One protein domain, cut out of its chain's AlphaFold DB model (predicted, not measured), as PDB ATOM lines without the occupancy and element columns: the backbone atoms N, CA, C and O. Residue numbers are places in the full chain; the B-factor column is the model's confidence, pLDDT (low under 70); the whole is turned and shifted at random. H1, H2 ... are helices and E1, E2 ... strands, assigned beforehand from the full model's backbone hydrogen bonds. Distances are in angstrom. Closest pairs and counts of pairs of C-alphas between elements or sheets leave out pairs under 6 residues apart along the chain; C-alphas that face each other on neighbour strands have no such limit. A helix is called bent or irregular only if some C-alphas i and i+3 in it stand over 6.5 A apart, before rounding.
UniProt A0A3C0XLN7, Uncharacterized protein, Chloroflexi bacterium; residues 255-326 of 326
ATOM      1  N   PHE A 255     -54.659 -14.539 -59.898       85.69
ATOM      2  CA  PHE A 255     -54.303 -14.515 -58.477       85.69
ATOM      3  C   PHE A 255     -54.338 -15.910 -57.846       85.69
ATOM      4  O   PHE A 255     -53.417 -16.282 -57.123       85.69
ATOM      5  N   ALA A 256     -55.387 -16.693 -58.115       84.75
ATOM      6  CA  ALA A 256     -55.570 -18.004 -57.497       84.75
ATOM      7  C   ALA A 256     -54.492 -19.011 -57.931       84.75
ATOM      8  O   ALA A 256     -53.957 -19.731 -57.088       84.75
ATOM      9  N   SER A 257     -54.137 -19.033 -59.221       86.81
ATOM     10  CA  SER A 257     -53.104 -19.930 -59.752       86.81
ATOM     11  C   SER A 257     -51.716 -19.553 -59.226       86.81
ATOM     12  O   SER A 257     -50.943 -20.423 -58.827       86.81
ATOM     13  N   THR A 258     -51.420 -18.255 -59.137       85.00
ATOM     14  CA  THR A 258     -50.145 -17.757 -58.603       85.00
ATOM     15  C   THR A 258     -50.032 -17.979 -57.094       85.00
ATOM     16  O   THR A 258     -49.003 -18.461 -56.621       85.00
ATOM     17  N   ALA A 259     -51.088 -17.683 -56.331       86.25
ATOM     18  CA  ALA A 259     -51.123 -17.901 -54.887       86.25
ATOM     19  C   ALA A 259     -51.024 -19.390 -54.532       86.25
ATOM     20  O   ALA A 259     -50.313 -19.738 -53.592       86.25
ATOM     21  N   GLY A 260     -51.676 -20.265 -55.306       88.31
ATOM     22  CA  GLY A 260     -51.594 -21.716 -55.128       88.31
ATOM     23  C   GLY A 260     -50.154 -22.222 -55.142       88.31
ATOM     24  O   GLY A 260     -49.746 -22.917 -54.223       88.31
ATOM     25  N   ARG A 261     -49.334 -21.758 -56.094       88.12
ATOM     26  CA  ARG A 261     -47.914 -22.146 -56.177       88.12
ATOM     27  C   ARG A 261     -47.088 -21.733 -54.958       88.12
ATOM     28  O   ARG A 261     -46.142 -22.428 -54.604       88.12
ATOM     29  N   VAL A 262     -47.408 -20.596 -54.339       86.56
ATOM     30  CA  VAL A 262     -46.733 -20.137 -53.112       86.56
ATOM     31  C   VAL A 262     -47.159 -20.992 -51.918       86.56
ATOM     32  O   VAL A 262     -46.311 -21.395 -51.129       86.56
ATOM     33  N   LEU A 263     -48.451 -21.317 -51.816       88.75
ATOM     34  CA  LEU A 263     -48.968 -22.202 -50.769       88.75
ATOM     35  C   LEU A 263     -48.413 -23.625 -50.892       88.75
ATOM     36  O   LEU A 263     -48.086 -24.235 -49.876       88.75
ATOM     37  N   ASP A 264     -48.265 -24.129 -52.118       90.62
ATOM     38  CA  ASP A 264     -47.617 -25.413 -52.387       90.62
ATOM     39  C   ASP A 264     -46.174 -25.391 -51.879       90.62
ATOM     40  O   ASP A 264     -45.781 -26.279 -51.127       90.62
ATOM     41  N   LEU A 265     -45.407 -24.340 -52.194       88.44
ATOM     42  CA  LEU A 265     -44.036 -24.181 -51.700       88.44
ATOM     43  C   LEU A 265     -43.969 -24.153 -50.167       88.44
ATOM     44  O   LEU A 265     -43.125 -24.840 -49.594       88.44
ATOM     45  N   ASP A 266     -44.864 -23.423 -49.497       83.81
ATOM     46  CA  ASP A 266     -44.942 -23.393 -48.028       83.81
ATOM     47  C   ASP A 266     -45.291 -24.770 -47.435       83.81
ATOM     48  O   ASP A 266     -44.820 -25.129 -46.354       83.81
ATOM     49  N   ALA A 267     -46.082 -25.571 -48.155       87.81
ATOM     50  CA  ALA A 267     -46.374 -26.961 -47.813       87.81
ATOM     51  C   ALA A 267     -45.231 -27.931 -48.179       87.81
ATOM     52  O   ALA A 267     -45.334 -29.131 -47.915       87.81
ATOM     53  N   GLY A 268     -44.139 -27.433 -48.767       89.94
ATOM     54  CA  GLY A 268     -43.012 -28.237 -49.223       89.94
ATOM     55  C   GLY A 268     -43.305 -29.017 -50.504       89.94
ATOM     56  O   GLY A 268     -42.776 -30.110 -50.678       89.94
ATOM     57  N   ILE A 269     -44.158 -28.491 -51.380       92.00
ATOM     58  CA  ILE A 269     -44.539 -29.066 -52.672       92.00
ATOM     59  C   ILE A 269     -44.117 -28.100 -53.783       92.00
ATOM     60  O   ILE A 269     -44.379 -26.902 -53.737       92.00
ATOM     61  N   TRP A 270     -43.485 -28.618 -54.829       88.94
ATOM     62  CA  TRP A 270     -43.168 -27.857 -56.030       88.94
ATOM     63  C   TRP A 270     -43.589 -28.640 -57.267       88.94
ATOM     64  O   TRP A 270     -43.186 -29.786 -57.440       88.94
ATOM     65  N   GLU A 271     -44.419 -28.029 -58.119       87.56
ATOM     66  CA  GLU A 271     -44.935 -28.665 -59.346       87.56
ATOM     67  C   GLU A 271     -45.556 -30.055 -59.079       87.56
ATOM     68  O   GLU A 271     -45.425 -30.985 -59.870       87.56
ATOM     69  N   GLY A 272     -46.233 -30.199 -57.931       86.88
ATOM     70  CA  GLY A 272     -46.882 -31.444 -57.507       86.88
ATOM     71  C   GLY A 272     -45.957 -32.478 -56.854       86.88
ATOM     72  O   GLY A 272     -46.417 -33.570 -56.527       86.88
ATOM     73  N   VAL A 273     -44.679 -32.158 -56.632       90.94
ATOM     74  CA  VAL A 273     -43.689 -33.062 -56.028       90.94
ATOM     75  C   VAL A 273     -43.257 -32.547 -54.658       90.94
ATOM     76  O   VAL A 273     -42.955 -31.368 -54.502       90.94
ATOM     77  N   LEU A 274     -43.212 -33.433 -53.660       92.75
ATOM     78  CA  LEU A 274     -42.713 -33.099 -52.325       92.75
ATOM     79  C   LEU A 274     -41.202 -32.818 -52.372       92.75
ATOM     80  O   LEU A 274     -40.446 -33.612 -52.937       92.75
ATOM     81  N   LEU A 275     -40.768 -31.734 -51.735       91.44
ATOM     82  CA  LEU A 275     -39.361 -31.366 -51.619       91.44
ATOM     83  C   LEU A 275     -38.561 -32.436 -50.861       91.44
ATOM     84  O   LEU A 275     -39.015 -33.021 -49.871       91.44
ATOM     85  N   GLY A 276     -37.346 -32.692 -51.341       90.88
ATOM     86  CA  GLY A 276     -36.408 -33.632 -50.734       90.88
ATOM     87  C   GLY A 276     -35.842 -33.146 -49.394       90.88
ATOM     88  O   GLY A 276     -35.907 -31.973 -49.047       90.88
ATOM     89  N   ARG A 277     -35.205 -34.051 -48.636       86.81
ATOM     90  CA  ARG A 277     -34.613 -33.739 -47.312       86.81
ATOM     91  C   ARG A 277     -33.500 -32.680 -47.343       86.81
ATOM     92  O   ARG A 277     -33.237 -32.064 -46.315       86.81
ATOM     93  N   ASP A 278     -32.870 -32.498 -48.501       89.56
ATOM     94  CA  ASP A 278     -31.790 -31.534 -48.735       89.56
ATOM     95  C   ASP A 278     -32.258 -30.317 -49.563       89.56
ATOM     96  O   ASP A 278     -31.435 -29.525 -50.028       89.56
ATOM     97  N   GLU A 279     -33.570 -30.172 -49.774       86.50
ATOM     98  CA  GLU A 279     -34.188 -29.040 -50.464       86.50
ATOM     99  C   GLU A 279     -34.865 -28.117 -49.450       86.50
ATOM    100  O   GLU A 279     -35.519 -28.560 -48.507       86.50
ATOM    101  N   TYR A 280     -34.696 -26.809 -49.637       82.88
ATOM    102  CA  TYR A 280     -35.164 -25.803 -48.691       82.88
ATOM    103  C   TYR A 280     -35.869 -24.678 -49.430       82.88
ATOM    104  O   TYR A 280     -35.381 -24.189 -50.451       82.88
ATOM    105  N   VAL A 281     -36.982 -24.223 -48.866       83.25
ATOM    106  CA  VAL A 281     -37.641 -22.991 -49.292       83.25
ATOM    107  C   VAL A 281     -37.035 -21.846 -48.499       83.25
ATOM    108  O   VAL A 281     -37.075 -21.835 -47.269       83.25
ATOM    109  N   ILE A 282     -36.439 -20.891 -49.207       82.06
ATOM    110  CA  ILE A 282     -35.928 -19.658 -48.612       82.06
ATOM    111  C   ILE A 282     -36.890 -18.547 -49.001       82.06
ATOM    112  O   ILE A 282     -36.987 -18.192 -50.175       82.06
ATOM    113  N   SER A 283     -37.577 -17.991 -48.009       75.88
ATOM    114  CA  SER A 283     -38.418 -16.813 -48.185       75.88
ATOM    115  C   SER A 283     -37.664 -15.581 -47.696       75.88
ATOM    116  O   SER A 283     -37.255 -15.502 -46.537       75.88
ATOM    117  N   ALA A 284     -37.437 -14.629 -48.595       76.06
ATOM    118  CA  ALA A 284     -36.881 -13.326 -48.265       76.06
ATOM    119  C   ALA A 284     -37.934 -12.268 -48.587       76.06
ATOM    120  O   ALA A 284     -38.290 -12.081 -49.749       76.06
ATOM    121  N   ASP A 285     -38.426 -11.581 -47.558       72.19
ATOM    122  CA  ASP A 285     -39.327 -10.445 -47.737       72.19
ATOM    123  C   ASP A 285     -38.496  -9.159 -47.709       72.19
ATOM    124  O   ASP A 285     -38.044  -8.696 -46.655       72.19
ATOM    125  N   GLU A 286     -38.244  -8.596 -48.891       73.12
ATOM    126  CA  GLU A 286     -37.783  -7.217 -49.008       73.12
ATOM    127  C   GLU A 286     -39.007  -6.323 -49.176       73.12
ATOM    128  O   GLU A 286     -39.611  -6.240 -50.250       73.12
ATOM    129  N   LYS A 287     -39.325  -5.558 -48.132       67.88
ATOM    130  CA  LYS A 287     -40.294  -4.473 -48.260       67.88
ATOM    131  C   LYS A 287     -39.558  -3.211 -48.688       67.88
ATOM    132  O   LYS A 287     -39.273  -2.314 -47.886       67.88
ATOM    133  N   SER A 288     -39.211  -3.175 -49.973       60.62
ATOM    134  CA  SER A 288     -38.657  -1.979 -50.602       60.62
ATOM    135  C   SER A 288     -39.735  -0.893 -50.667       60.62
ATOM    136  O   SER A 288     -40.916  -1.174 -50.872       60.62
ATOM    137  N   GLN A 289     -39.336   0.363 -50.450       73.56
ATOM    138  CA  GLN A 289     -40.236   1.522 -50.500       73.56
ATOM    139  C   GLN A 289     -41.353   1.505 -49.436       73.56
ATOM    140  O   GLN A 289     -42.486   1.909 -49.710       73.56
ATOM    141  N   LEU A 290     -41.051   1.068 -48.208       77.62
ATOM    142  CA  LEU A 290     -41.953   1.251 -47.074       77.62
ATOM    143  C   LEU A 290     -42.179   2.752 -46.871       77.62
ATOM    144  O   LEU A 290     -41.307   3.459 -46.376       77.62
ATOM    145  N   GLN A 291     -43.339   3.249 -47.280       81.25
ATOM    146  CA  GLN A 291     -43.663   4.659 -47.118       81.25
ATOM    147  C   GLN A 291     -43.810   4.970 -45.630       81.25
ATOM    148  O   GLN A 291     -44.591   4.319 -44.933       81.25
ATOM    149  N   ALA A 292     -43.044   5.950 -45.157       82.69
ATOM    150  CA  ALA A 292     -43.215   6.506 -43.827       82.69
ATOM    151  C   ALA A 292     -44.434   7.433 -43.882       82.69
ATOM    152  O   ALA A 292     -44.388   8.478 -44.526       82.69
ATOM    153  N   LEU A 293     -45.549   7.002 -43.293       85.12
ATOM    154  CA  LEU A 293     -46.823   7.716 -43.348       85.12
ATOM    155  C   LEU A 293     -47.226   8.186 -41.948       85.12
ATOM    156  O   LEU A 293     -47.160   7.395 -41.006       85.12
ATOM    157  N   SER A 294     -47.707   9.422 -41.829       83.19
ATOM    158  CA  SER A 294     -48.501   9.874 -40.678       83.19
ATOM    159  C   SER A 294     -49.947  10.084 -41.117       83.19
ATOM    160  O   SER A 294     -50.219  10.380 -42.279       83.19
ATOM    161  N   ARG A 295     -50.899   9.887 -40.205       85.25
ATOM    162  CA  ARG A 295     -52.316  10.145 -40.487       85.25
ATOM    163  C   ARG A 295     -52.606  11.631 -40.336       85.25
ATOM    164  O   ARG A 295     -52.136  12.230 -39.374       85.25
ATOM    165  N   ALA A 296     -53.388  12.184 -41.263       83.94
ATOM    166  CA  ALA A 296     -53.769  13.599 -41.239       83.94
ATOM    167  C   ALA A 296     -54.620  13.948 -40.004       83.94
ATOM    168  O   ALA A 296     -54.557  15.060 -39.480       83.94
ATOM    169  N   HIS A 297     -55.375  12.970 -39.491       83.00
ATOM    170  CA  HIS A 297     -56.168  13.104 -38.274       83.00
ATOM    171  C   HIS A 297     -55.897  11.973 -37.275       83.00
ATOM    172  O   HIS A 297     -55.531  10.860 -37.678       83.00
ATOM    173  N   PRO A 298     -56.108  12.228 -35.967       82.31
ATOM    174  CA  PRO A 298     -56.082  11.187 -34.954       82.31
ATOM    175  C   PRO A 298     -57.108  10.098 -35.258       82.31
ATOM    176  O   PRO A 298     -58.245  10.361 -35.653       82.31
ATOM    177  N   GLU A 299     -56.712   8.854 -35.030       82.81
ATOM    178  CA  GLU A 299     -57.626   7.729 -35.150       82.81
ATOM    179  C   GLU A 299     -58.701   7.781 -34.069       82.81
ATOM    180  O   GLU A 299     -58.463   8.216 -32.940       82.81
ATOM    181  N   GLN A 300     -59.881   7.260 -34.390       83.19
ATOM    182  CA  GLN A 300     -60.948   7.175 -33.406       83.19
ATOM    183  C   GLN A 300     -60.899   5.814 -32.711       83.19
ATOM    184  O   GLN A 300     -60.949   4.776 -33.394       83.19
ATOM    185  N   PRO A 301     -60.826   5.793 -31.366       78.81
ATOM    186  CA  PRO A 301     -60.762   4.553 -30.616       78.81
ATOM    187  C   PRO A 301     -62.036   3.717 -30.830       78.81
ATOM    188  O   PRO A 301     -63.098   4.253 -31.163       78.81
ATOM    189  N   PRO A 302     -61.954   2.388 -30.656       80.31
ATOM    190  CA  PRO A 302     -63.136   1.538 -30.677       80.31
ATOM    191  C   PRO A 302     -64.100   1.947 -29.553       80.31
ATOM    192  O   PRO A 302     -63.687   2.173 -28.419       80.31
ATOM    193  N   VAL A 303     -65.397   1.982 -29.857       81.44
ATOM    194  CA  VAL A 303     -66.474   2.170 -28.868       81.44
ATOM    195  C   VAL A 303     -67.369   0.927 -28.863       81.44
ATOM    196  O   VAL A 303     -67.334   0.165 -29.832       81.44
ATOM    197  N   PRO A 304     -68.172   0.665 -27.815       80.62
ATOM    198  CA  PRO A 304     -69.052  -0.502 -27.783       80.62
ATOM    199  C   PRO A 304     -69.868  -0.659 -29.076       80.62
ATOM    200  O   PRO A 304     -70.553   0.262 -29.519       80.62
ATOM    201  N   GLY A 305     -69.750  -1.824 -29.719       78.38
ATOM    202  CA  GLY A 305     -70.440  -2.128 -30.978       78.38
ATOM    203  C   GLY A 305     -69.838  -1.511 -32.251       78.38
ATOM    204  O   GLY A 305     -70.337  -1.799 -33.337       78.38
ATOM    205  N   ARG A 306     -68.763  -0.714 -32.173       77.56
ATOM    206  CA  ARG A 306     -68.071  -0.143 -33.343       77.56
ATOM    207  C   ARG A 306     -66.572  -0.447 -33.314       77.56
ATOM    208  O   ARG A 306     -65.913  -0.338 -32.284       77.56
ATOM    209  N   ILE A 307     -66.022  -0.821 -34.466       80.56
ATOM    210  CA  ILE A 307     -64.577  -1.050 -34.619       80.56
ATOM    211  C   ILE A 307     -63.809   0.280 -34.657       80.56
ATOM    212  O   ILE A 307     -64.391   1.323 -34.964       80.56
ATOM    213  N   ARG A 308     -62.500   0.235 -34.374       81.12
ATOM    214  CA  ARG A 308     -61.576   1.370 -34.555       81.12
ATOM    215  C   ARG A 308     -61.720   1.940 -35.968       81.12
ATOM    216  O   ARG A 308     -61.777   1.174 -36.933       81.12
ATOM    217  N   ARG A 309     -61.737   3.269 -36.083       83.06
ATOM    218  CA  ARG A 309     -61.700   3.966 -37.375       83.06
ATOM    219  C   ARG A 309     -60.323   4.580 -37.564       83.06
ATOM    220  O   ARG A 309     -59.854   5.326 -36.710       83.06
ATOM    221  N   VAL A 310     -59.687   4.217 -38.668       82.25
ATOM    222  CA  VAL A 310     -58.371   4.721 -39.060       82.25
ATOM    223  C   VAL A 310     -58.586   5.712 -40.190       82.25
ATOM    224  O   VAL A 310     -59.315   5.397 -41.130       82.25
ATOM    225  N   GLU A 311     -57.967   6.884 -40.076       83.56
ATOM    226  CA  GLU A 311     -58.051   7.916 -41.105       83.56
ATOM    227  C   GLU A 311     -57.466   7.398 -42.425       83.56
ATOM    228  O   GLU A 311     -56.398   6.771 -42.452       83.56
ATOM    229  N   PHE A 312     -58.191   7.617 -43.519       82.50
ATOM    230  CA  PHE A 312     -57.736   7.226 -44.844       82.50
ATOM    231  C   PHE A 312     -56.642   8.171 -45.327       82.50
ATOM    232  O   PHE A 312     -55.648   7.691 -45.873       82.50
ATOM    233  N   GLU A 313     -56.793   9.473 -45.084       82.69
ATOM    234  CA  GLU A 313     -55.837  10.495 -45.506       82.69
ATOM    235  C   GLU A 313     -54.527  10.438 -44.707       82.69
ATOM    236  O   GLU A 313     -54.481  10.119 -43.511       82.69
ATOM    237  N   TYR A 314     -53.421  10.702 -45.399       87.50
ATOM    238  CA  TYR A 314     -52.086  10.580 -44.834       87.50
ATOM    239  C   TYR A 314     -51.094  11.546 -45.476       87.50
ATOM    240  O   TYR A 314     -51.176  11.852 -46.666       87.50
ATOM    241  N   GLU A 315     -50.098  11.942 -44.691       86.50
ATOM    242  CA  GLU A 315     -48.926  12.677 -45.153       86.50
ATOM    243  C   GLU A 315     -47.756  11.715 -45.375       86.50
ATOM    244  O   GLU A 315     -47.594  10.711 -44.671       86.50
ATOM    245  N   ARG A 316     -46.940  12.003 -46.392       88.62
ATOM    246  CA  ARG A 316     -45.809  11.167 -46.812       88.62
ATOM    247  C   ARG A 316     -44.497  11.772 -46.323       88.62
ATOM    248  O   ARG A 316     -44.121  12.849 -46.766       88.62
ATOM    249  N   HIS A 317     -43.753  11.012 -45.525       86.44
ATOM    250  CA  HIS A 317     -42.444  11.381 -44.960       86.44
ATOM    251  C   HIS A 317     -41.269  10.687 -45.667       86.44
ATOM    252  O   HIS A 317     -40.204  10.485 -45.092       86.44
ATOM    253  N   GLY A 318     -41.462  10.269 -46.920       86.94
ATOM    254  CA  GLY A 318     -40.460   9.536 -47.698       86.94
ATOM    255  C   GLY A 318     -40.577   8.014 -47.567       86.94
ATOM    256  O   GLY A 318     -41.649   7.473 -47.280       86.94
ATOM    257  N   THR A 319     -39.485   7.300 -47.853       84.94
ATOM    258  CA  THR A 319     -39.469   5.831 -47.955       84.94
ATOM    259  C   THR A 319     -38.318   5.201 -47.184       84.94
ATOM    260  O   THR A 319     -37.170   5.612 -47.329       84.94
ATOM    261  N   LEU A 320     -38.624   4.137 -46.452       80.75
ATOM    262  CA  LEU A 320     -37.688   3.261 -45.759       80.75
ATOM    263  C   LEU A 320     -37.524   1.945 -46.541       80.75
ATOM    264  O   LEU A 320     -38.408   1.535 -47.299       80.75
ATOM    265  N   ARG A 321     -36.394   1.258 -46.349       76.50
ATOM    266  CA  ARG A 321     -36.225  -0.142 -46.767       76.50
ATOM    267  C   ARG A 321     -36.156  -1.017 -45.533       76.50
ATOM    268  O   ARG A 321     -35.296  -0.809 -44.683       76.50
ATOM    269  N   LEU A 322     -37.049  -1.999 -45.463       73.00
ATOM    270  CA  LEU A 322     -37.003  -3.030 -44.439       73.00
ATOM    271  C   LEU A 322     -36.508  -4.329 -45.073       73.00
ATOM    272  O   LEU A 322     -37.117  -4.836 -46.014       73.00
ATOM    273  N   LEU A 323     -35.416  -4.857 -44.528       72.88
ATOM    274  CA  LEU A 323     -34.883  -6.169 -44.868       72.88
ATOM    275  C   LEU A 323     -35.109  -7.087 -43.674       72.88
ATOM    276  O   LEU A 323     -34.559  -6.851 -42.598       72.88
ATOM    277  N   ARG A 324     -35.918  -8.133 -43.857       55.50
ATOM    278  CA  ARG A 324     -36.138  -9.150 -42.832       55.50
ATOM    279  C   ARG A 324     -35.762 -10.517 -43.381       55.50
ATOM    280  O   ARG A 324     -36.280 -10.952 -44.403       55.50
ATOM    281  N   ARG A 325     -34.882 -11.207 -42.661       50.28
ATOM    282  CA  ARG A 325     -34.623 -12.631 -42.871       50.28
ATOM    283  C   ARG A 325     -35.628 -13.411 -42.023       50.28
ATOM    284  O   ARG A 325     -35.683 -13.182 -40.813       50.28
ATOM    285  N   VAL A 326     -36.457 -14.229 -42.667       53.59
ATOM    286  CA  VAL A 326     -37.414 -15.139 -42.014       53.59
ATOM    287  C   VAL A 326     -36.780 -16.516 -41.901       53.59
ATOM    288  O   VAL A 326     -36.022 -16.889 -42.823       53.59
TER     289      VAL A 326
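Overview. This is residues 255 to 326 of the 326 residues of an uncharacterized protein of Chloroflexi bacterium (UniProt A0A3C0XLN7). Picture a long, bent two-stranded hairpin, E1 and E2, with a long loop at one end, where residues 302 to 307 stick out, and a lone helix, H1, joined through another long link toward the other end. There is no compact core: the first half of H1, residues 255 to 260, stands free. The printed part has 72 residues, of which 36 are in named elements, one helix and two strands that follow along the chain in the order H1, E1, E2; the two strands are antiparallel, and the class is mixed, helices and strands. It is extended, with a radius of gyration of the C-alphas of 19.7 A and spans of 52 by 35 by 21 A.

Along the chain. Find C-alpha 255 at (-54.303, -14.515, -58.477); from there H1 runs through residues 255 to 266, 16.6 A long. Go on to C-alpha 284 at (-36.881, -13.326, -48.265), where E1 begins; it covers residues 284 to 295, 29.1 A, and bends by 57 degrees at residue 289. E2, residues 314 to 325, is 29.1 A long, bends by 76 degrees at residue 317 and ends at C-alpha 325, (-34.623, -12.631, -42.871).

Arrangement. Look at H1 first: 7 of its 8 O i to N i+4 pairs are within hydrogen-bond range. H1 and E2 are apart. Residues 269 to 270 pair with 273 to 274, antiparallel. E1 and E2 form a hairpin, their directions at 157 degrees; the C-alphas of Arg 295 and Tyr 314 face each other at 4.4 A. Check N 290 and O 320, 2.8 A, and N 317 and O 292, 2.8 A, both within hydrogen-bond range.

Size, cuts and confidence. The C-alphas of Asp 278 and Pro 304, the two farthest apart, are 52.8 A apart. The printed part has no cut. Both links are long, 17 residues from H1 to E1 and 18 from E1 to E2. The mean pLDDT of the printed part is 81.9; residues 287 to 288 and 324 to 326 are under 70.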